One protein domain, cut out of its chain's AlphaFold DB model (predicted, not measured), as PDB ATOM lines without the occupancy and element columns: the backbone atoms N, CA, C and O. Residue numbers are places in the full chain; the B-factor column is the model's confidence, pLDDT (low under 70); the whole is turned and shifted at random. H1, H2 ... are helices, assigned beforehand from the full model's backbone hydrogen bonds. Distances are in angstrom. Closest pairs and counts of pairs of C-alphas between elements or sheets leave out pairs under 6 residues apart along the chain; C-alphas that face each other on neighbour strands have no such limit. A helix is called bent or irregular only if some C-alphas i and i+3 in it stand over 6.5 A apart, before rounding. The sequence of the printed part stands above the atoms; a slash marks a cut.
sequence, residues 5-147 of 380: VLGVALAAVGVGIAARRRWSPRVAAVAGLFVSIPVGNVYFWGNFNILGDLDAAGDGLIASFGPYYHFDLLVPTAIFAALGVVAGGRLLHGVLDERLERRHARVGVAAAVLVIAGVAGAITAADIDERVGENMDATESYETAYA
ATOM      1  N   VAL A   5     -10.292  38.228   2.724       70.75
ATOM      2  CA  VAL A   5      -8.969  38.685   3.216       70.75
ATOM      3  C   VAL A   5      -8.796  38.429   4.721       70.75
ATOM      4  O   VAL A   5      -7.714  38.060   5.176       70.75
ATOM      5  N   LEU A   6      -9.878  38.565   5.494       70.81
ATOM      6  CA  LEU A   6      -9.878  38.334   6.937       70.81
ATOM      7  C   LEU A   6      -9.658  36.855   7.292       70.81
ATOM      8  O   LEU A   6      -8.851  36.558   8.175       70.81
ATOM      9  N   GLY A   7     -10.335  35.929   6.604       74.38
ATOM     10  CA  GLY A   7     -10.158  34.492   6.815       74.38
ATOM     11  C   GLY A   7      -8.729  34.045   6.514       74.38
ATOM     12  O   GLY A   7      -8.126  33.326   7.310       74.38
ATOM     13  N   VAL A   8      -8.147  34.560   5.427       79.50
ATOM     14  CA  VAL A   8      -6.745  34.313   5.057       79.50
ATOM     15  C   VAL A   8      -5.784  34.866   6.113       79.50
ATOM     16  O   VAL A   8      -4.864  34.163   6.529       79.50
ATOM     17  N   ALA A   9      -6.002  36.091   6.600       80.25
ATOM     18  CA  ALA A   9      -5.159  36.688   7.635       80.25
ATOM     19  C   ALA A   9      -5.209  35.893   8.952       80.25
ATOM     20  O   ALA A   9      -4.170  35.601   9.546       80.25
ATOM     21  N   LEU A  10      -6.406  35.482   9.388       83.00
ATOM     22  CA  LEU A  10      -6.584  34.645  10.577       83.00
ATOM     23  C   LEU A  10      -5.926  33.274  10.404       83.00
ATOM     24  O   LEU A  10      -5.277  32.787  11.333       83.00
ATOM     25  N   ALA A  11      -6.045  32.670   9.220       85.06
ATOM     26  CA  ALA A  11      -5.377  31.418   8.899       85.06
ATOM     27  C   ALA A  11      -3.850  31.568   8.928       85.06
ATOM     28  O   ALA A  11      -3.179  30.758   9.562       85.06
ATOM     29  N   ALA A  12      -3.292  32.633   8.350       86.31
ATOM     30  CA  ALA A  12      -1.856  32.910   8.392       86.31
ATOM     31  C   ALA A  12      -1.343  33.087   9.834       86.31
ATOM     32  O   ALA A  12      -0.309  32.523  10.205       86.31
ATOM     33  N   VAL A  13      -2.096  33.800  10.681       84.31
ATOM     34  CA  VAL A  13      -1.808  33.914  12.121       84.31
ATOM     35  C   VAL A  13      -1.843  32.538  12.790       84.31
ATOM     36  O   VAL A  13      -0.924  32.194  13.533       84.31
ATOM     37  N   GLY A  14      -2.856  31.721  12.500       85.38
ATOM     38  CA  GLY A  14      -2.956  30.349  12.994       85.38
ATOM     39  C   GLY A  14      -1.765  29.480  12.600       85.38
ATOM     40  O   GLY A  14      -1.188  28.816  13.463       85.38
ATOM     41  N   VAL A  15      -1.351  29.523  11.331       85.50
ATOM     42  CA  VAL A  15      -0.166  28.815  10.823       85.50
ATOM     43  C   VAL A  15       1.091  29.284  11.558       85.50
ATOM     44  O   VAL A  15       1.855  28.456  12.050       85.50
ATOM     45  N   GLY A  16       1.284  30.596  11.721       85.25
ATOM     46  CA  GLY A  16       2.424  31.151  12.455       85.25
ATOM     47  C   GLY A  16       2.464  30.725  13.928       85.25
ATOM     48  O   GLY A  16       3.528  30.416  14.469       85.25
ATOM     49  N   ILE A  17       1.306  30.647  14.586       83.38
ATOM     50  CA  ILE A  17       1.184  30.190  15.979       83.38
ATOM     51  C   ILE A  17       1.465  28.693  16.093       83.38
ATOM     52  O   ILE A  17       2.206  28.277  16.987       83.38
ATOM     53  N   ALA A  18       0.910  27.892  15.183       84.00
ATOM     54  CA  ALA A  18       1.197  26.467  15.098       84.00
ATOM     55  C   ALA A  18       2.693  26.225  14.857       84.00
ATOM     56  O   ALA A  18       3.287  25.348  15.481       84.00
ATOM     57  N   ALA A  19       3.333  27.072  14.045       82.12
ATOM     58  CA  ALA A  19       4.754  26.964  13.771       82.12
ATOM     59  C   ALA A  19       5.647  27.272  14.970       82.12
ATOM     60  O   ALA A  19       6.638  26.579  15.195       82.12
ATOM     61  N   ARG A  20       5.257  28.247  15.795       80.00
ATOM     62  CA  ARG A  20       5.954  28.560  17.051       80.00
ATOM     63  C   ARG A  20       5.764  27.486  18.125       80.00
ATOM     64  O   ARG A  20       6.605  27.350  19.008       80.00
ATOM     65  N   ARG A  21       4.677  26.713  18.065       72.12
ATOM     66  CA  ARG A  21       4.351  25.645  19.022       72.12
ATOM     67  C   ARG A  21       4.588  24.267  18.399       72.12
ATOM     68  O   ARG A  21       3.620  23.567  18.160       72.12
ATOM     69  N   ARG A  22       5.861  23.913  18.147       67.88
ATOM     70  CA  ARG A  22       6.379  22.611  17.640       67.88
ATOM     71  C   ARG A  22       5.437  21.853  16.680       67.88
ATOM     72  O   ARG A  22       4.448  21.260  17.099       67.88
ATOM     73  N   TRP A  23       5.823  21.753  15.406       79.31
ATOM     74  CA  TRP A  23       5.058  21.032  14.382       79.31
ATOM     75  C   TRP A  23       4.856  19.558  14.752       79.31
ATOM     76  O   TRP A  23       5.784  18.754  14.703       79.31
ATOM     77  N   SER A  24       3.623  19.194  15.097       84.81
ATOM     78  CA  SER A  24       3.231  17.787  15.121       84.81
ATOM     79  C   SER A  24       3.011  17.287  13.686       84.81
ATOM     80  O   SER A  24       2.617  18.085  12.827       84.81
ATOM     81  N   PRO A  25       3.162  15.977  13.413       87.75
ATOM     82  CA  PRO A  25       2.865  15.410  12.094       87.75
ATOM     83  C   PRO A  25       1.452  15.742  11.590       87.75
ATOM     84  O   PRO A  25       1.252  15.961  10.402       87.75
ATOM     85  N   ARG A  26       0.474  15.858  12.501       86.94
ATOM     86  CA  ARG A  26      -0.910  16.234  12.171       86.94
ATOM     87  C   ARG A  26      -1.013  17.669  11.652       86.94
ATOM     88  O   ARG A  26      -1.677  17.909  10.653       86.94
ATOM     89  N   VAL A  27      -0.337  18.612  12.311       86.75
ATOM     90  CA  VAL A  27      -0.290  20.019  11.873       86.75
ATOM     91  C   VAL A  27       0.441  20.132  10.539       86.75
ATOM     92  O   VAL A  27      -0.026  20.845   9.657       86.75
ATOM     93  N   ALA A  28       1.544  19.395  10.378       88.44
ATOM     94  CA  ALA A  28       2.310  19.366   9.137       88.44
ATOM     95  C   ALA A  28       1.472  18.865   7.954       88.44
ATOM     96  O   ALA A  28       1.498  19.477   6.892       88.44
ATOM     97  N   ALA A  29       0.690  17.800   8.154       90.56
ATOM     98  CA  ALA A  29      -0.189  17.251   7.127       90.56
ATOM     99  C   ALA A  29      -1.251  18.265   6.674       90.56
ATOM    100  O   ALA A  29      -1.416  18.483   5.478       90.56
ATOM    101  N   VAL A  30      -1.925  18.938   7.616       90.75
ATOM    102  CA  VAL A  30      -2.948  19.948   7.286       90.75
ATOM    103  C   VAL A  30      -2.323  21.197   6.661       90.75
ATOM    104  O   VAL A  30      -2.869  21.732   5.704       90.75
ATOM    105  N   ALA A  31      -1.167  21.660   7.149       90.19
ATOM    106  CA  ALA A  31      -0.451  22.787   6.548       90.19
ATOM    107  C   ALA A  31       0.045  22.464   5.129       90.19
ATOM    108  O   ALA A  31       0.004  23.325   4.255       90.19
ATOM    109  N   GLY A  32       0.464  21.218   4.888       91.88
ATOM    110  CA  GLY A  32       0.889  20.737   3.575       91.88
ATOM    111  C   GLY A  32      -0.193  20.863   2.502       91.88
ATOM    112  O   GLY A  32       0.147  21.068   1.340       91.88
ATOM    113  N   LEU A  33      -1.477  20.854   2.884       92.44
ATOM    114  CA  LEU A  33      -2.602  21.054   1.965       92.44
ATOM    115  C   LEU A  33      -2.561  22.419   1.261       92.44
ATOM    116  O   LEU A  33      -2.930  22.500   0.093       92.44
ATOM    117  N   PHE A  34      -2.037  23.466   1.914       89.88
ATOM    118  CA  PHE A  34      -1.830  24.773   1.275       89.88
ATOM    119  C   PHE A  34      -0.836  24.735   0.112       89.88
ATOM    120  O   PHE A  34      -0.814  25.661  -0.690       89.88
ATOM    121  N   VAL A  35      -0.016  23.686   0.018       91.38
ATOM    122  CA  VAL A  35       0.961  23.495  -1.057       91.38
ATOM    123  C   VAL A  35       0.490  22.414  -2.023       91.38
ATOM    124  O   VAL A  35       0.484  22.634  -3.231       91.38
ATOM    125  N   SER A  36       0.062  21.257  -1.517       92.06
ATOM    126  CA  SER A  36      -0.285  20.116  -2.364       92.06
ATOM    127  C   SER A  36      -1.518  20.371  -3.227       92.06
ATOM    128  O   SER A  36      -1.543  19.912  -4.364       92.06
ATOM    129  N   ILE A  37      -2.517  21.111  -2.726       88.31
ATOM    130  CA  ILE A  37      -3.734  21.419  -3.492       88.31
ATOM    131  C   ILE A  37      -3.418  22.364  -4.663       88.31
ATOM    132  O   ILE A  37      -3.738  21.985  -5.790       88.31
ATOM    133  N   PRO A  38      -2.763  23.534  -4.478       84.44
ATOM    134  CA  PRO A  38      -2.385  24.377  -5.612       84.44
ATOM    135  C   PRO A  38      -1.458  23.675  -6.601       84.44
ATOM    136  O   PRO A  38      -1.706  23.714  -7.800       84.44
ATOM    137  N   VAL A  39      -0.418  22.988  -6.114       87.19
ATOM    138  CA  VAL A  39       0.544  22.298  -6.989       87.19
ATOM    139  C   VAL A  39      -0.137  21.185  -7.784       87.19
ATOM    140  O   VAL A  39       0.079  21.080  -8.989       87.19
ATOM    141  N   GLY A  40      -0.988  20.385  -7.137       85.62
ATOM    142  CA  GLY A  40      -1.743  19.322  -7.796       85.62
ATOM    143  C   GLY A  40      -2.709  19.859  -8.851       85.62
ATOM    144  O   GLY A  40      -2.737  19.346  -9.966       85.62
ATOM    145  N   ASN A  41      -3.448  20.927  -8.537       78.62
ATOM    146  CA  ASN A  41      -4.383  21.537  -9.484       78.62
ATOM    147  C   ASN A  41      -3.679  22.192 -10.674       78.62
ATOM    148  O   ASN A  41      -4.113  21.993 -11.805       78.62
ATOM    149  N   VAL A  42      -2.580  22.919 -10.449       77.56
ATOM    150  CA  VAL A  42      -1.776  23.508 -11.532       77.56
ATOM    151  C   VAL A  42      -1.210  22.418 -12.441       77.56
ATOM    152  O   VAL A  42      -1.268  22.556 -13.661       77.56
ATOM    153  N   TYR A  43      -0.705  21.323 -11.863       80.38
ATOM    154  CA  TYR A  43      -0.190  20.190 -12.633       80.38
ATOM    155  C   TYR A  43      -1.281  19.497 -13.461       80.38
ATOM    156  O   TYR A  43      -1.031  19.130 -14.604       80.38
ATOM    157  N   PHE A  44      -2.484  19.329 -12.902       74.19
ATOM    158  CA  PHE A  44      -3.576  18.611 -13.562       74.19
ATOM    159  C   PHE A  44      -4.285  19.439 -14.647       74.19
ATOM    160  O   PHE A  44      -4.526  18.927 -15.736       74.19
ATOM    161  N   TRP A  45      -4.617  20.707 -14.375       67.56
ATOM    162  CA  TRP A  45      -5.433  21.541 -15.274       67.56
ATOM    163  C   TRP A  45      -4.622  22.439 -16.220       67.56
ATOM    164  O   TRP A  45      -5.150  22.878 -17.246       67.56
ATOM    165  N   GLY A  46      -3.359  22.722 -15.888       66.81
ATOM    166  CA  GLY A  46      -2.535  23.715 -16.579       66.81
ATOM    167  C   GLY A  46      -2.973  25.167 -16.311       66.81
ATOM    168  O   GLY A  46      -4.103  25.442 -15.912       66.81
ATOM    169  N   ASN A  47      -2.071  26.127 -16.545       61.00
ATOM    170  CA  ASN A  47      -2.329  27.555 -16.285       61.00
ATOM    171  C   ASN A  47      -3.461  28.137 -17.150       61.00
ATOM    172  O   ASN A  47      -4.167  29.031 -16.695       61.00
ATOM    173  N   PHE A  48      -3.647  27.619 -18.370       58.25
ATOM    174  CA  PHE A  48      -4.581  28.176 -19.353       58.25
ATOM    175  C   PHE A  48      -6.050  28.036 -18.926       58.25
ATOM    176  O   PHE A  48      -6.793  29.009 -18.953       58.25
ATOM    177  N   ASN A  49      -6.460  26.859 -18.439       60.31
ATOM    178  CA  ASN A  49      -7.840  26.639 -17.986       60.31
ATOM    179  C   ASN A  49      -8.167  27.405 -16.691       60.31
ATOM    180  O   ASN A  49      -9.309  27.805 -16.472       60.31
ATOM    181  N   ILE A  50      -7.169  27.598 -15.819       61.69
ATOM    182  CA  ILE A  50      -7.351  28.258 -14.519       61.69
ATOM    183  C   ILE A  50      -7.422  29.778 -14.676       61.69
ATOM    184  O   ILE A  50      -8.286  30.404 -14.064       61.69
ATOM    185  N   LEU A  51      -6.506  30.365 -15.451       59.72
ATOM    186  CA  LEU A  51      -6.309  31.815 -15.507       59.72
ATOM    187  C   LEU A  51      -7.000  32.489 -16.698       59.72
ATOM    188  O   LEU A  51      -7.153  33.702 -16.655       59.72
ATOM    189  N   GLY A  52      -7.422  31.728 -17.716       63.69
ATOM    190  CA  GLY A  52      -7.970  32.302 -18.947       63.69
ATOM    191  C   GLY A  52      -6.945  33.157 -19.690       63.69
ATOM    192  O   GLY A  52      -5.732  32.966 -19.541       63.69
ATOM    193  N   ASP A  53      -7.433  34.096 -20.495       64.25
ATOM    194  CA  ASP A  53      -6.614  35.161 -21.057       64.25
ATOM    195  C   ASP A  53      -6.188  36.146 -19.954       64.25
ATOM    196  O   ASP A  53      -7.008  36.798 -19.308       64.25
ATOM    197  N   LEU A  54      -4.875  36.270 -19.744       62.03
ATOM    198  CA  LEU A  54      -4.303  37.142 -18.715       62.03
ATOM    199  C   LEU A  54      -4.511  38.635 -19.014       62.03
ATOM    200  O   LEU A  54      -4.414  39.447 -18.091       62.03
ATOM    201  N   ASP A  55      -4.800  38.991 -20.270       69.50
ATOM    202  CA  ASP A  55      -5.053  40.369 -20.693       69.50
ATOM    203  C   ASP A  55      -6.530  40.784 -20.513       69.50
ATOM    204  O   ASP A  55      -6.861  41.971 -20.619       69.50
ATOM    205  N   ALA A  56      -7.425  39.842 -20.184       60.56
ATOM    206  CA  ALA A  56      -8.850  40.079 -19.967       60.56
ATOM    207  C   ALA A  56      -9.238  39.894 -18.487       60.56
ATOM    208  O   ALA A  56      -9.325  38.787 -17.957       60.56
ATOM    209  N   ALA A  57      -9.522  41.002 -17.795       56.66
ATOM    210  CA  ALA A  57     -10.017  40.944 -16.422       56.66
ATOM    211  C   ALA A  57     -11.390  40.250 -16.373       56.66
ATOM    212  O   ALA A  57     -12.344  40.720 -16.990       56.66
ATOM    213  N   GLY A  58     -11.490  39.162 -15.605       58.06
ATOM    214  CA  GLY A  58     -12.721  38.377 -15.496       58.06
ATOM    215  C   GLY A  58     -12.830  37.217 -16.490       58.06
ATOM    216  O   GLY A  58     -13.922  36.679 -16.645       58.06
ATOM    217  N   ASP A  59     -11.728  36.821 -17.133       57.28
ATOM    218  CA  ASP A  59     -11.662  35.614 -17.961       57.28
ATOM    219  C   ASP A  59     -11.108  34.391 -17.191       57.28
ATOM    220  O   ASP A  59     -10.531  34.506 -16.105       57.28
ATOM    221  N   GLY A  60     -11.325  33.195 -17.741       62.47
ATOM    222  CA  GLY A  60     -10.924  31.921 -17.147       62.47
ATOM    223  C   GLY A  60     -11.874  31.400 -16.066       62.47
ATOM    224  O   GLY A  60     -12.719  32.111 -15.520       62.47
ATOM    225  N   LEU A  61     -11.723  30.120 -15.706       61.84
ATOM    226  CA  LEU A  61     -12.610  29.467 -14.732       61.84
ATOM    227  C   LEU A  61     -12.560  30.128 -13.345       61.84
ATOM    228  O   LEU A  61     -13.531  30.047 -12.590       61.84
ATOM    229  N   ILE A  62     -11.456  30.807 -13.011       63.03
ATOM    230  CA  ILE A  62     -11.310  31.522 -11.741       63.03
ATOM    231  C   ILE A  62     -12.237  32.736 -11.616       63.03
ATOM    232  O   ILE A  62     -12.577  33.116 -10.496       63.03
ATOM    233  N   ALA A  63     -12.652  33.337 -12.732       61.91
ATOM    234  CA  ALA A  63     -13.521  34.504 -12.724       61.91
ATOM    235  C   ALA A  63     -14.979  34.146 -12.408       61.91
ATOM    236  O   ALA A  63     -15.622  34.848 -11.626       61.91
ATOM    237  N   SER A  64     -15.473  33.028 -12.952       53.88
ATOM    238  CA  SER A  64     -16.863  32.581 -12.770       53.88
ATOM    239  C   SER A  64     -17.056  31.694 -11.539       53.88
ATOM    240  O   SER A  64     -18.061  31.804 -10.846       53.88
ATOM    241  N   PHE A  65     -16.097  30.816 -11.230       55.72
ATOM    242  CA  PHE A  65     -16.226  29.869 -10.115       55.72
ATOM    243  C   PHE A  65     -15.396  30.261  -8.888       55.72
ATOM    244  O   PHE A  65     -15.362  29.541  -7.883       55.72
ATOM    245  N   GLY A  66     -14.675  31.384  -8.953       59.12
ATOM    246  CA  GLY A  66     -13.631  31.669  -7.983       59.12
ATOM    247  C   GLY A  66     -12.571  30.559  -8.004       59.12
ATOM    248  O   GLY A  66     -12.428  29.813  -8.972       59.12
ATOM    249  N   PRO A  67     -11.815  30.361  -6.919       62.47
ATOM    250  CA  PRO A  67     -10.856  29.273  -6.837       62.47
ATOM    251  C   PRO A  67     -11.573  27.938  -6.543       62.47
ATOM    252  O   PRO A  67     -11.210  27.266  -5.586       62.47
ATOM    253  N   TYR A  68     -12.593  27.550  -7.319       60.47
ATOM    254  CA  TYR A  68     -13.380  26.323  -7.110       60.47
ATOM    255  C   TYR A  68     -12.507  25.065  -7.095       60.47
ATOM    256  O   TYR A  68     -12.671  24.196  -6.246       60.47
ATOM    257  N   TYR A  69     -11.469  25.025  -7.927       63.78
ATOM    258  CA  TYR A  69     -10.453  23.966  -7.895       63.78
ATOM    259  C   TYR A  69      -9.595  23.947  -6.624       63.78
ATOM    260  O   TYR A  69      -8.919  22.971  -6.325       63.78
ATOM    261  N   HIS A  70      -9.641  25.017  -5.841       75.12
ATOM    262  CA  HIS A  70      -9.026  25.109  -4.525       75.12
ATOM    263  C   HIS A  70     -10.080  25.177  -3.420       75.12
ATOM    264  O   HIS A  70      -9.774  25.639  -2.319       75.12
ATOM    265  N   PHE A  71     -11.312  24.727  -3.680       76.19
ATOM    266  CA  PHE A  71     -12.347  24.614  -2.656       76.19
ATOM    267  C   PHE A  71     -11.835  23.811  -1.453       76.19
ATOM    268  O   PHE A  71     -12.066  24.188  -0.307       76.19
ATOM    269  N   ASP A  72     -11.005  22.799  -1.700       83.19
ATOM    270  CA  ASP A  72     -10.356  21.998  -0.663       83.19
ATOM    271  C   ASP A  72      -9.452  22.815   0.284       83.19
ATOM    272  O   ASP A  72      -9.219  22.396   1.419       83.19
ATOM    273  N   LEU A  73      -8.989  24.013  -0.113       86.56
ATOM    274  CA  LEU A  73      -8.264  24.935   0.773       86.56
ATOM    275  C   LEU A  73      -9.154  25.552   1.857       86.56
ATOM    276  O   LEU A  73      -8.620  26.086   2.833       86.56
ATOM    277  N   LEU A  74     -10.484  25.469   1.748       83.50
ATOM    278  CA  LEU A  74     -11.394  25.916   2.806       83.50
ATOM    279  C   LEU A  74     -11.120  25.189   4.118       83.50
ATOM    280  O   LEU A  74     -11.106  25.821   5.172       83.50
ATOM    281  N   VAL A  75     -10.853  23.884   4.061       87.19
ATOM    282  CA  VAL A  75     -10.627  23.054   5.248       87.19
ATOM    283  C   VAL A  75      -9.385  23.495   6.037       87.19
ATOM    284  O   VAL A  75      -9.536  23.841   7.214       87.19
ATOM    285  N   PRO A  76      -8.164  23.550   5.458       90.19
ATOM    286  CA  PRO A  76      -6.999  24.035   6.189       90.19
ATOM    287  C   PRO A  76      -7.156  25.509   6.586       90.19
ATOM    288  O   PRO A  76      -6.814  25.870   7.712       90.19
ATOM    289  N   THR A  77      -7.753  26.350   5.733       88.00
ATOM    290  CA  THR A  77      -8.019  27.762   6.059       88.00
ATOM    291  C   THR A  77      -8.896  27.895   7.300       88.00
ATOM    292  O   THR A  77      -8.520  28.609   8.224       88.00
ATOM    293  N   ALA A  78     -10.012  27.171   7.382       87.56
ATOM    294  CA  ALA A  78     -10.924  27.216   8.520       87.56
ATOM    295  C   ALA A  78     -10.261  26.720   9.814       87.56
ATOM    296  O   ALA A  78     -10.399  27.353  10.862       87.56
ATOM    297  N   ILE A  79      -9.494  25.625   9.744       90.00
ATOM    298  CA  ILE A  79      -8.783  25.059  10.900       90.00
ATOM    299  C   ILE A  79      -7.769  26.061  11.461       90.00
ATOM    300  O   ILE A  79      -7.752  26.330  12.667       90.00
ATOM    301  N   PHE A  80      -6.924  26.637  10.604       91.12
ATOM    302  CA  PHE A  80      -5.923  27.598  11.055       91.12
ATOM    303  C   PHE A  80      -6.546  28.945  11.427       91.12
ATOM    304  O   PHE A  80      -6.106  29.554  12.400       91.12
ATOM    305  N   ALA A  81      -7.605  29.390  10.751       86.50
ATOM    306  CA  ALA A  81      -8.329  30.594  11.142       86.50
ATOM    307  C   ALA A  81      -8.936  30.445  12.542       86.50
ATOM    308  O   ALA A  81      -8.757  31.329  13.377       86.50
ATOM    309  N   ALA A  82      -9.555  29.300  12.852       87.25
ATOM    310  CA  ALA A  82     -10.066  29.007  14.190       87.25
ATOM    311  C   ALA A  82      -8.949  29.044  15.248       87.25
ATOM    312  O   ALA A  82      -9.120  29.629  16.321       87.25
ATOM    313  N   LEU A  83      -7.775  28.484  14.934       87.06
ATOM    314  CA  LEU A  83      -6.605  28.571  15.808       87.06
ATOM    315  C   LEU A  83      -6.151  30.025  16.017       87.06
ATOM    316  O   LEU A  83      -5.874  30.419  17.153       87.06
ATOM    317  N   GLY A  84      -6.101  30.817  14.944       83.38
ATOM    318  CA  GLY A  84      -5.775  32.240  14.977       83.38
ATOM    319  C   GLY A  84      -6.744  33.034  15.853       83.38
ATOM    320  O   GLY A  84      -6.301  33.784  16.720       83.38
ATOM    321  N   VAL A  85      -8.052  32.802  15.710       83.75
ATOM    322  CA  VAL A  85      -9.105  33.437  16.520       83.75
ATOM    323  C   VAL A  85      -8.965  33.077  17.998       83.75
ATOM    324  O   VAL A  85      -8.939  33.965  18.847       83.75
ATOM    325  N   VAL A  86      -8.830  31.789  18.332       84.44
ATOM    326  CA  VAL A  86      -8.732  31.342  19.733       84.44
ATOM    327  C   VAL A  86      -7.472  31.889  20.400       84.44
ATOM    328  O   VAL A  86      -7.512  32.351  21.543       84.44
ATOM    329  N   ALA A  87      -6.336  31.832  19.711       83.25
ATOM    330  CA  ALA A  87      -5.079  32.301  20.269       83.25
ATOM    331  C   ALA A  87      -5.015  33.835  20.345       83.25
ATOM    332  O   ALA A  87      -4.569  34.368  21.363       83.25
ATOM    333  N   GLY A  88      -5.518  34.536  19.326       80.12
ATOM    334  CA  GLY A  88      -5.651  35.991  19.314       80.12
ATOM    335  C   GLY A  88      -6.594  36.496  20.406       80.12
ATOM    336  O   GLY A  88      -6.244  37.419  21.135       80.12
ATOM    337  N   GLY A  89      -7.736  35.831  20.607       77.12
ATOM    338  CA  GLY A  89      -8.676  36.153  21.680       77.12
ATOM    339  C   GLY A  89      -8.064  35.998  23.074       77.12
ATOM    340  O   GLY A  89      -8.270  36.849  23.935       77.12
ATOM    341  N   ARG A  90      -7.243  34.960  23.296       81.31
ATOM    342  CA  ARG A  90      -6.505  34.786  24.562       81.31
ATOM    343  C   ARG A  90      -5.464  35.883  24.787       81.31
ATOM    344  O   ARG A  90      -5.351  36.372  25.906       81.31
ATOM    345  N   LEU A  91      -4.726  36.271  23.745       79.94
ATOM    346  CA  LEU A  91      -3.753  37.369  23.806       79.94
ATOM    347  C   LEU A  91      -4.439  38.700  24.126       79.94
ATOM    348  O   LEU A  91      -4.029  39.396  25.050       79.94
ATOM    349  N   LEU A  92      -5.517  39.018  23.406       76.81
ATOM    350  CA  LEU A  92      -6.303  40.228  23.623       76.81
ATOM    351  C   LEU A  92      -6.904  40.260  25.032       76.81
ATOM    352  O   LEU A  92      -6.859  41.294  25.693       76.81
ATOM    353  N   HIS A  93      -7.423  39.127  25.512       76.44
ATOM    354  CA  HIS A  93      -7.949  39.038  26.868       76.44
ATOM    355  C   HIS A  93      -6.867  39.303  27.917       76.44
ATOM    356  O   HIS A  93      -7.132  40.070  28.832       76.44
ATOM    357  N   GLY A  94      -5.659  38.747  27.760       77.81
ATOM    358  CA  GLY A  94      -4.540  39.011  28.670       77.81
ATOM    359  C   GLY A  94      -4.160  40.493  28.727       77.81
ATOM    360  O   GLY A  94      -4.066  41.058  29.808       77.81
ATOM    361  N   VAL A  95      -4.046  41.150  27.569       79.25
ATOM    362  CA  VAL A  95      -3.731  42.590  27.492       79.25
ATOM    363  C   VAL A  95      -4.833  43.459  28.112       79.25
ATOM    364  O   VAL A  95      -4.547  44.489  28.721       79.25
ATOM    365  N   LEU A  96      -6.102  43.076  27.949       77.31
ATOM    366  CA  LEU A  96      -7.231  43.818  28.513       77.31
ATOM    367  C   LEU A  96      -7.413  43.562  30.012       77.31
ATOM    368  O   LEU A  96      -7.794  44.489  30.716       77.31
ATOM    369  N   ASP A  97      -7.132  42.354  30.507       77.38
ATOM    370  CA  ASP A  97      -7.208  42.017  31.939       77.38
ATOM    371  C   ASP A  97      -6.148  42.776  32.758       77.38
ATOM    372  O   ASP A  97      -6.376  43.102  33.917       77.38
ATOM    373  N   GLU A  98      -5.019  43.141  32.140       80.12
ATOM    374  CA  GLU A  98      -4.005  44.016  32.748       80.12
ATOM    375  C   GLU A  98      -4.451  45.483  32.875       80.12
ATOM    376  O   GLU A  98      -3.880  46.238  33.662       80.12
ATOM    377  N   ARG A  99      -5.446  45.917  32.089       75.88
ATOM    378  CA  ARG A  99      -5.832  47.337  31.959       75.88
ATOM    379  C   ARG A  99      -7.248  47.652  32.428       75.88
ATOM    380  O   ARG A  99      -7.560  48.817  32.656       75.88
ATOM    381  N   LEU A 100      -8.115  46.649  32.524       78.75
ATOM    382  CA  LEU A 100      -9.539  46.789  32.811       78.75
ATOM    383  C   LEU A 100      -9.976  45.734  33.824       78.75
ATOM    384  O   LEU A 100      -9.416  44.644  33.897       78.75
ATOM    385  N   GLU A 101     -11.060  46.008  34.549       78.44
ATOM    386  CA  GLU A 101     -11.709  44.965  35.342       78.44
ATOM    387  C   GLU A 101     -12.192  43.815  34.443       78.44
ATOM    388  O   GLU A 101     -12.759  44.039  33.367       78.44
ATOM    389  N   ARG A 102     -12.068  42.575  34.930       74.19
ATOM    390  CA  ARG A 102     -12.440  41.329  34.226       74.19
ATOM    391  C   ARG A 102     -13.772  41.387  33.478       74.19
ATOM    392  O   ARG A 102     -13.893  40.837  32.382       74.19
ATOM    393  N   ARG A 103     -14.792  42.019  34.068       76.00
ATOM    394  CA  ARG A 103     -16.123  42.155  33.456       76.00
ATOM    395  C   ARG A 103     -16.074  43.045  32.211       76.00
ATOM    396  O   ARG A 103     -16.603  42.655  31.175       76.00
ATOM    397  N   HIS A 104     -15.405  44.188  32.300       77.12
ATOM    398  CA  HIS A 104     -15.254  45.145  31.207       77.12
ATOM    399  C   HIS A 104     -14.354  44.597  30.090       77.12
ATOM    400  O   HIS A 104     -14.696  44.735  28.918       77.12
ATOM    401  N   ALA A 105     -13.281  43.872  30.431       74.31
ATOM    402  CA  ALA A 105     -12.435  43.182  29.455       74.31
ATOM    403  C   ALA A 105     -13.220  42.134  28.641       74.31
ATOM    404  O   ALA A 105     -13.113  42.088  27.415       74.31
ATOM    405  N   ARG A 106     -14.062  41.321  29.298       75.12
ATOM    406  CA  ARG A 106     -14.921  40.330  28.618       75.12
ATOM    407  C   ARG A 106     -15.950  40.985  27.699       75.12
ATOM    408  O   ARG A 106     -16.128  40.522  26.575       75.12
ATOM    409  N   VAL A 107     -16.603  42.054  28.159       81.31
ATOM    410  CA  VAL A 107     -17.573  42.811  27.351       81.31
ATOM    411  C   VAL A 107     -16.890  43.443  26.135       81.31
ATOM    412  O   VAL A 107     -17.421  43.344  25.035       81.31
ATOM    413  N   GLY A 108     -15.694  44.014  26.301       74.94
ATOM    414  CA  GLY A 108     -14.921  44.602  25.203       74.94
ATOM    415  C   GLY A 108     -14.521  43.585  24.131       74.94
ATOM    416  O   GLY A 108     -14.711  43.845  22.944       74.94
ATOM    417  N   VAL A 109     -14.039  42.400  24.527       76.00
ATOM    418  CA  VAL A 109     -13.726  41.314  23.577       76.00
ATOM    419  C   VAL A 109     -14.985  40.834  22.857       76.00
ATOM    420  O   VAL A 109     -14.962  40.682  21.638       76.00
ATOM    421  N   ALA A 110     -16.089  40.625  23.580       78.81
ATOM    422  CA  ALA A 110     -17.350  40.200  22.975       78.81
ATOM    423  C   ALA A 110     -17.878  41.238  21.969       78.81
ATOM    424  O   ALA A 110     -18.258  40.871  20.861       78.81
ATOM    425  N   ALA A 111     -17.833  42.527  22.315       80.88
ATOM    426  CA  ALA A 111     -18.221  43.610  21.417       80.88
ATOM    427  C   ALA A 111     -17.327  43.667  20.168       80.88
ATOM    428  O   ALA A 111     -17.842  43.772  19.060       80.88
ATOM    429  N   ALA A 112     -16.005  43.525  20.319       76.38
ATOM    430  CA  ALA A 112     -15.075  43.497  19.188       76.38
ATOM    431  C   ALA A 112     -15.338  42.307  18.251       76.38
ATOM    432  O   ALA A 112     -15.369  42.479  17.035       76.38
ATOM    433  N   VAL A 113     -15.588  41.114  18.806       79.44
ATOM    434  CA  VAL A 113     -15.968  39.930  18.022       79.44
ATOM    435  C   VAL A 113     -17.282  40.166  17.280       79.44
ATOM    436  O   VAL A 113     -17.351  39.863  16.095       79.44
ATOM    437  N   LEU A 114     -18.296  40.739  17.935       82.38
ATOM    438  CA  LEU A 114     -19.585  41.037  17.306       82.38
ATOM    439  C   LEU A 114     -19.461  42.072  16.183       82.38
ATOM    440  O   LEU A 114     -20.078  41.894  15.138       82.38
ATOM    441  N   VAL A 115     -18.645  43.115  16.356       81.75
ATOM    442  CA  VAL A 115     -18.400  44.121  15.310       81.75
ATOM    443  C   VAL A 115     -17.672  43.499  14.119       81.75
ATOM    444  O   VAL A 115     -18.105  43.681  12.985       81.75
ATOM    445  N   ILE A 116     -16.610  42.723  14.357       77.75
ATOM    446  CA  ILE A 116     -15.869  42.041  13.284       77.75
ATOM    447  C   ILE A 116     -16.774  41.037  12.564       77.75
ATOM    448  O   ILE A 116     -16.784  41.005  11.338       77.75
ATOM    449  N   ALA A 117     -17.559  40.252  13.307       77.19
ATOM    450  CA  ALA A 117     -18.510  39.303  12.740       77.19
ATOM    451  C   ALA A 117     -19.617  40.007  11.944       77.19
ATOM    452  O   ALA A 117     -19.974  39.536  10.872       77.19
ATOM    453  N   GLY A 118     -20.125  41.145  12.426       80.06
ATOM    454  CA  GLY A 118     -21.127  41.947  11.727       80.06
ATOM    455  C   GLY A 118     -20.599  42.537  10.419       80.06
ATOM    456  O   GLY A 118     -21.246  42.398   9.386       80.06
ATOM    457  N   VAL A 119     -19.400  43.132  10.432       77.31
ATOM    458  CA  VAL A 119     -18.756  43.686   9.225       77.31
ATOM    459  C   VAL A 119     -18.405  42.579   8.230       77.31
ATOM    460  O   VAL A 119     -18.726  42.693   7.049       77.31
ATOM    461  N   ALA A 120     -17.786  41.489   8.693       72.44
ATOM    462  CA  ALA A 120     -17.460  40.347   7.840       72.44
ATOM    463  C   ALA A 120     -18.724  39.687   7.271       72.44
ATOM    464  O   ALA A 120     -18.753  39.344   6.091       72.44
ATOM    465  N   GLY A 121     -19.774  39.557   8.085       74.94
ATOM    466  CA  GLY A 121     -21.074  39.037   7.675       74.94
ATOM    467  C   GLY A 121     -21.736  39.902   6.606       74.94
ATOM    468  O   GLY A 121     -22.192  39.361   5.609       74.94
ATOM    469  N   ALA A 122     -21.721  41.230   6.757       73.12
ATOM    470  CA  ALA A 122     -22.296  42.150   5.773       73.12
ATOM    471  C   ALA A 122     -21.565  42.106   4.419       73.12
ATOM    472  O   ALA A 122     -22.216  42.039   3.380       73.12
ATOM    473  N   ILE A 123     -20.225  42.093   4.423       73.88
ATOM    474  CA  ILE A 123     -19.423  41.977   3.190       73.88
ATOM    475  C   ILE A 123     -19.676  40.628   2.510       73.88
ATOM    476  O   ILE A 123     -19.844  40.567   1.298       73.88
ATOM    477  N   THR A 124     -19.730  39.552   3.298       71.06
ATOM    478  CA  THR A 124     -19.980  38.202   2.777       71.06
ATOM    479  C   THR A 124     -21.392  38.079   2.205       71.06
ATOM    480  O   THR A 124     -21.564  37.450   1.172       71.06
ATOM    481  N   ALA A 125     -22.399  38.688   2.838       73.50
ATOM    482  CA  ALA A 125     -23.776  38.654   2.349       73.50
ATOM    483  C   ALA A 125     -23.925  39.340   0.981       73.50
ATOM    484  O   ALA A 125     -24.547  38.770   0.094       73.50
ATOM    485  N   ALA A 126     -23.308  40.511   0.787       70.25
ATOM    486  CA  ALA A 126     -23.363  41.217  -0.496       70.25
ATOM    487  C   ALA A 126     -22.682  40.437  -1.638       70.25
ATOM    488  O   ALA A 126     -23.223  40.373  -2.737       70.25
ATOM    489  N   ASP A 127     -21.528  39.812  -1.370       75.94
ATOM    490  CA  ASP A 127     -20.828  38.955  -2.342       75.94
ATOM    491  C   ASP A 127     -21.637  37.686  -2.665       75.94
ATOM    492  O   ASP A 127     -21.715  37.275  -3.819       75.94
ATOM    493  N   ILE A 128     -22.298  37.085  -1.667       77.50
ATOM    494  CA  ILE A 128     -23.184  35.934  -1.892       77.50
ATOM    495  C   ILE A 128     -24.340  36.307  -2.818       77.50
ATOM    496  O   ILE A 128     -24.609  35.544  -3.740       77.50
ATOM    497  N   ASP A 129     -25.005  37.444  -2.606       77.44
ATOM    498  CA  ASP A 129     -26.153  37.843  -3.427       77.44
ATOM    499  C   ASP A 129     -25.764  38.018  -4.906       77.44
ATOM    500  O   ASP A 129     -26.457  37.504  -5.784       77.44
ATOM    501  N   GLU A 130     -24.629  38.667  -5.188       76.75
ATOM    502  CA  GLU A 130     -24.097  38.813  -6.553       76.75
ATOM    503  C   GLU A 130     -23.805  37.447  -7.189       76.75
ATOM    504  O   GLU A 130     -24.283  37.149  -8.284       76.75
ATOM    505  N   ARG A 131     -23.091  36.567  -6.476       78.50
ATOM    506  CA  ARG A 131     -22.736  35.230  -6.979       78.50
ATOM    507  C   ARG A 131     -23.943  34.325  -7.158       78.50
ATOM    508  O   ARG A 131     -23.969  33.520  -8.088       78.50
ATOM    509  N   VAL A 132     -24.933  34.424  -6.276       83.12
ATOM    510  CA  VAL A 132     -26.206  33.716  -6.423       83.12
ATOM    511  C   VAL A 132     -26.916  34.211  -7.678       83.12
ATOM    512  O   VAL A 132     -27.341  33.370  -8.465       83.12
ATOM    513  N   GLY A 133     -26.959  35.526  -7.914       82.25
ATOM    514  CA  GLY A 133     -27.494  36.116  -9.144       82.25
ATOM    515  C   GLY A 133     -26.825  35.565 -10.407       82.25
ATOM    516  O   GLY A 133     -27.504  34.984 -11.248       82.25
ATOM    517  N   GLU A 134     -25.493  35.624 -10.497       79.12
ATOM    518  CA  GLU A 134     -24.740  35.100 -11.654       79.12
ATOM    519  C   GLU A 134     -25.012  33.605 -11.922       79.12
ATOM    520  O   GLU A 134     -25.124  33.165 -13.069       79.12
ATOM    521  N   ASN A 135     -25.126  32.794 -10.864       82.50
ATOM    522  CA  ASN A 135     -25.429  31.367 -11.000       82.50
ATOM    523  C   ASN A 135     -26.896  31.113 -11.375       82.50
ATOM    524  O   ASN A 135     -27.179  30.147 -12.089       82.50
ATOM    525  N   MET A 136     -27.822  31.957 -10.915       87.94
ATOM    526  CA  MET A 136     -29.221  31.908 -11.333       87.94
ATOM    527  C   MET A 136     -29.349  32.225 -12.824       87.94
ATOM    528  O   MET A 136     -29.953  31.430 -13.537       87.94
ATOM    529  N   ASP A 137     -28.681  33.268 -13.321       86.69
ATOM    530  CA  ASP A 137     -28.682  33.628 -14.749       86.69
ATOM    531  C   ASP A 137     -28.151  32.483 -15.635       86.69
ATOM    532  O   ASP A 137     -28.707  32.157 -16.695       86.69
ATOM    533  N   ALA A 138     -27.086  31.809 -15.185       88.31
ATOM    534  CA  ALA A 138     -26.562  30.628 -15.865       88.31
ATOM    535  C   ALA A 138     -27.552  29.450 -15.821       88.31
ATOM    536  O   ALA A 138     -27.707  28.733 -16.812       88.31
ATOM    537  N   THR A 139     -28.238  29.256 -14.690       90.62
ATOM    538  CA  THR A 139     -29.264  28.215 -14.529       90.62
ATOM    539  C   THR A 139     -30.439  28.459 -15.471       90.62
ATOM    540  O   THR A 139     -30.803  27.550 -16.211       90.62
ATOM    541  N   GLU A 140     -30.960  29.683 -15.544       92.81
ATOM    542  CA  GLU A 140     -32.037  30.067 -16.468       92.81
ATOM    543  C   GLU A 140     -31.638  29.860 -17.940       92.81
ATOM    544  O   GLU A 140     -32.437  29.413 -18.770       92.81
ATOM    545  N   SER A 141     -30.372  30.126 -18.273       92.50
ATOM    546  CA  SER A 141     -29.829  29.860 -19.610       92.50
ATOM    547  C   SER A 141     -29.804  28.362 -19.928       92.50
ATOM    548  O   SER A 141     -30.167  27.956 -21.036       92.50
ATOM    549  N   TYR A 142     -29.429  27.515 -18.963       94.06
ATOM    550  CA  TYR A 142     -29.497  26.062 -19.121       94.06
ATOM    551  C   TYR A 142     -30.933  25.548 -19.193       94.06
ATOM    552  O   TYR A 142     -31.214  24.688 -20.027       94.06
ATOM    553  N   GLU A 143     -31.847  26.075 -18.380       94.56
ATOM    554  CA  GLU A 143     -33.272  25.744 -18.452       94.56
ATOM    555  C   GLU A 143     -33.822  26.081 -19.840       94.56
ATOM    556  O   GLU A 143     -34.413  25.228 -20.493       94.56
ATOM    557  N   THR A 144     -33.506  27.260 -20.377       94.94
ATOM    558  CA  THR A 144     -33.877  27.657 -21.744       94.94
ATOM    559  C   THR A 144     -33.286  26.719 -22.800       94.94
ATOM    560  O   THR A 144     -33.966  26.337 -23.760       94.94
ATOM    561  N   ALA A 145     -32.018  26.332 -22.643       94.81
ATOM    562  CA  ALA A 145     -31.342  25.423 -23.559       94.81
ATOM    563  C   ALA A 145     -31.975  24.021 -23.534       94.81
ATOM    564  O   ALA A 145     -32.188  23.424 -24.594       94.81
ATOM    565  N   TYR A 146     -32.295  23.498 -22.351       95.94
ATOM    566  CA  TYR A 146     -32.778  22.132 -22.156       95.94
ATOM    567  C   TYR A 146     -34.301  21.998 -22.101       95.94
ATOM    568  O   TYR A 146     -34.785  20.867 -22.161       95.94
ATOM    569  N   ALA A 147     -35.055  23.100 -22.119       95.38
ATOM    570  CA  ALA A 147     -36.516  23.120 -22.188       95.38
ATOM    571  C   ALA A 147     -37.104  22.150 -23.238       95.38
ATOM    572  O   ALA A 147     -38.070  21.450 -22.934       95.38
TER     573      ALA A 147
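What this domain is: This is residues 5 to 147 of the 380 residues of an uncharacterized protein of uncultured archaeon A07HN63 (UniProt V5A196). This is a loose, open frame of helices: the very long helix H5 makes one side, H4 folds back from it as a helical hairpin opened like a narrow V, and H2 runs on the side of H4 away from H5. H1 crosses H4 like a rung, from near H5 to near the beginning of H2, while the kinked last part of H2 turns towards the short H3, and the loop residues 53 to 58 and the last residues of H5, 136 to 147, stick out. The 143 printed residues have five named helices, H1 to H5 in that order, and no named strand, and the class is all helix. The whole is loose, with a radius of gyration of the C-alphas of 20.3 A, and elongated, spanning 65 by 35 by 30 A.

How they stand to each other: Begin with H1, residues 5 to 20, and look for the place where it touches H4, residues 68 to 97. H1 and H4 touch, with Ala 11 and Ala 81 as the closest C-alphas, 3.8 A apart, and H4 takes part with residues 77 to 87 alone. Their lines are about perpendicular, but only just, at 71 degrees. Go on to H2, residues 25 to 51: H1 and H2 are close but not clearly touching, the closest C-alphas being those of Ala 18 and Val 27, 7.4 A apart. H2 touches H4 with residues 30 to 41 alone, and H4 touches H2 with residues 69 to 76 alone; the closest C-alphas are those of Val 30 and Pro 76, 5.9 A apart. These two run opposite ways at a steep tilt of 43 degrees. Past a kink of 95 degrees near residue 45, H2 touches H3, residues 61 to 65, with its residues 49 to 51 alone; the closest C-alphas, those of Ile 50 and Leu 61, are 5.4 A apart. H4, the hub, touches three helices: H1, H2 and H5, residues 102 to 147. H4 and H5 form a helical hairpin, opposite ways at a shallow tilt of 14 degrees, touching with residues 89 to 97 and 105 to 109 alone; the closest C-alphas, those of Leu 96 and Ala 105, are 5.3 A apart. H3 and H5 are near each other, while H2 and H5 are apart. Every O i to N i+4 pair is within hydrogen-bond range in H1, H3 and H5, against 15 of 23 in H2 and 21 of 26 in H4.

Where its parts are: Find C-alpha 5 at (-8.969, 38.685, 3.216); from there H1 runs 22.7 A to residue 20. H2, residues 25 to 51, is 33.4 A long and irregular, with C-alphas 44 and 47 being 9.4 A apart. H3, residues 61 to 65, is short. H4 begins with C-alpha 68 at (-13.380, 26.323, -7.110) and runs 42.5 A to residue 97; it is irregular, with C-alphas 69 and 72 being 7.5 A apart, and has a kink of 36 degrees near residue 76. H5 runs 64.0 A from residue 102 to C-alpha 147 at (-36.516, 23.120, -22.188).

The domain as a whole: Look for the two C-alphas farthest apart at Glu 98 and Ala 147, 67.2 A from each other. The printed part has no cut. The links H1 to H2, H3 to H4 and H4 to H5 are tight, the link H2 to H3 is short with 9 residues, and no link is long. In the B-factor column you will find a mean pLDDT of 78.6 for the printed part, with residue 22 and residues 45 to 69 under 70.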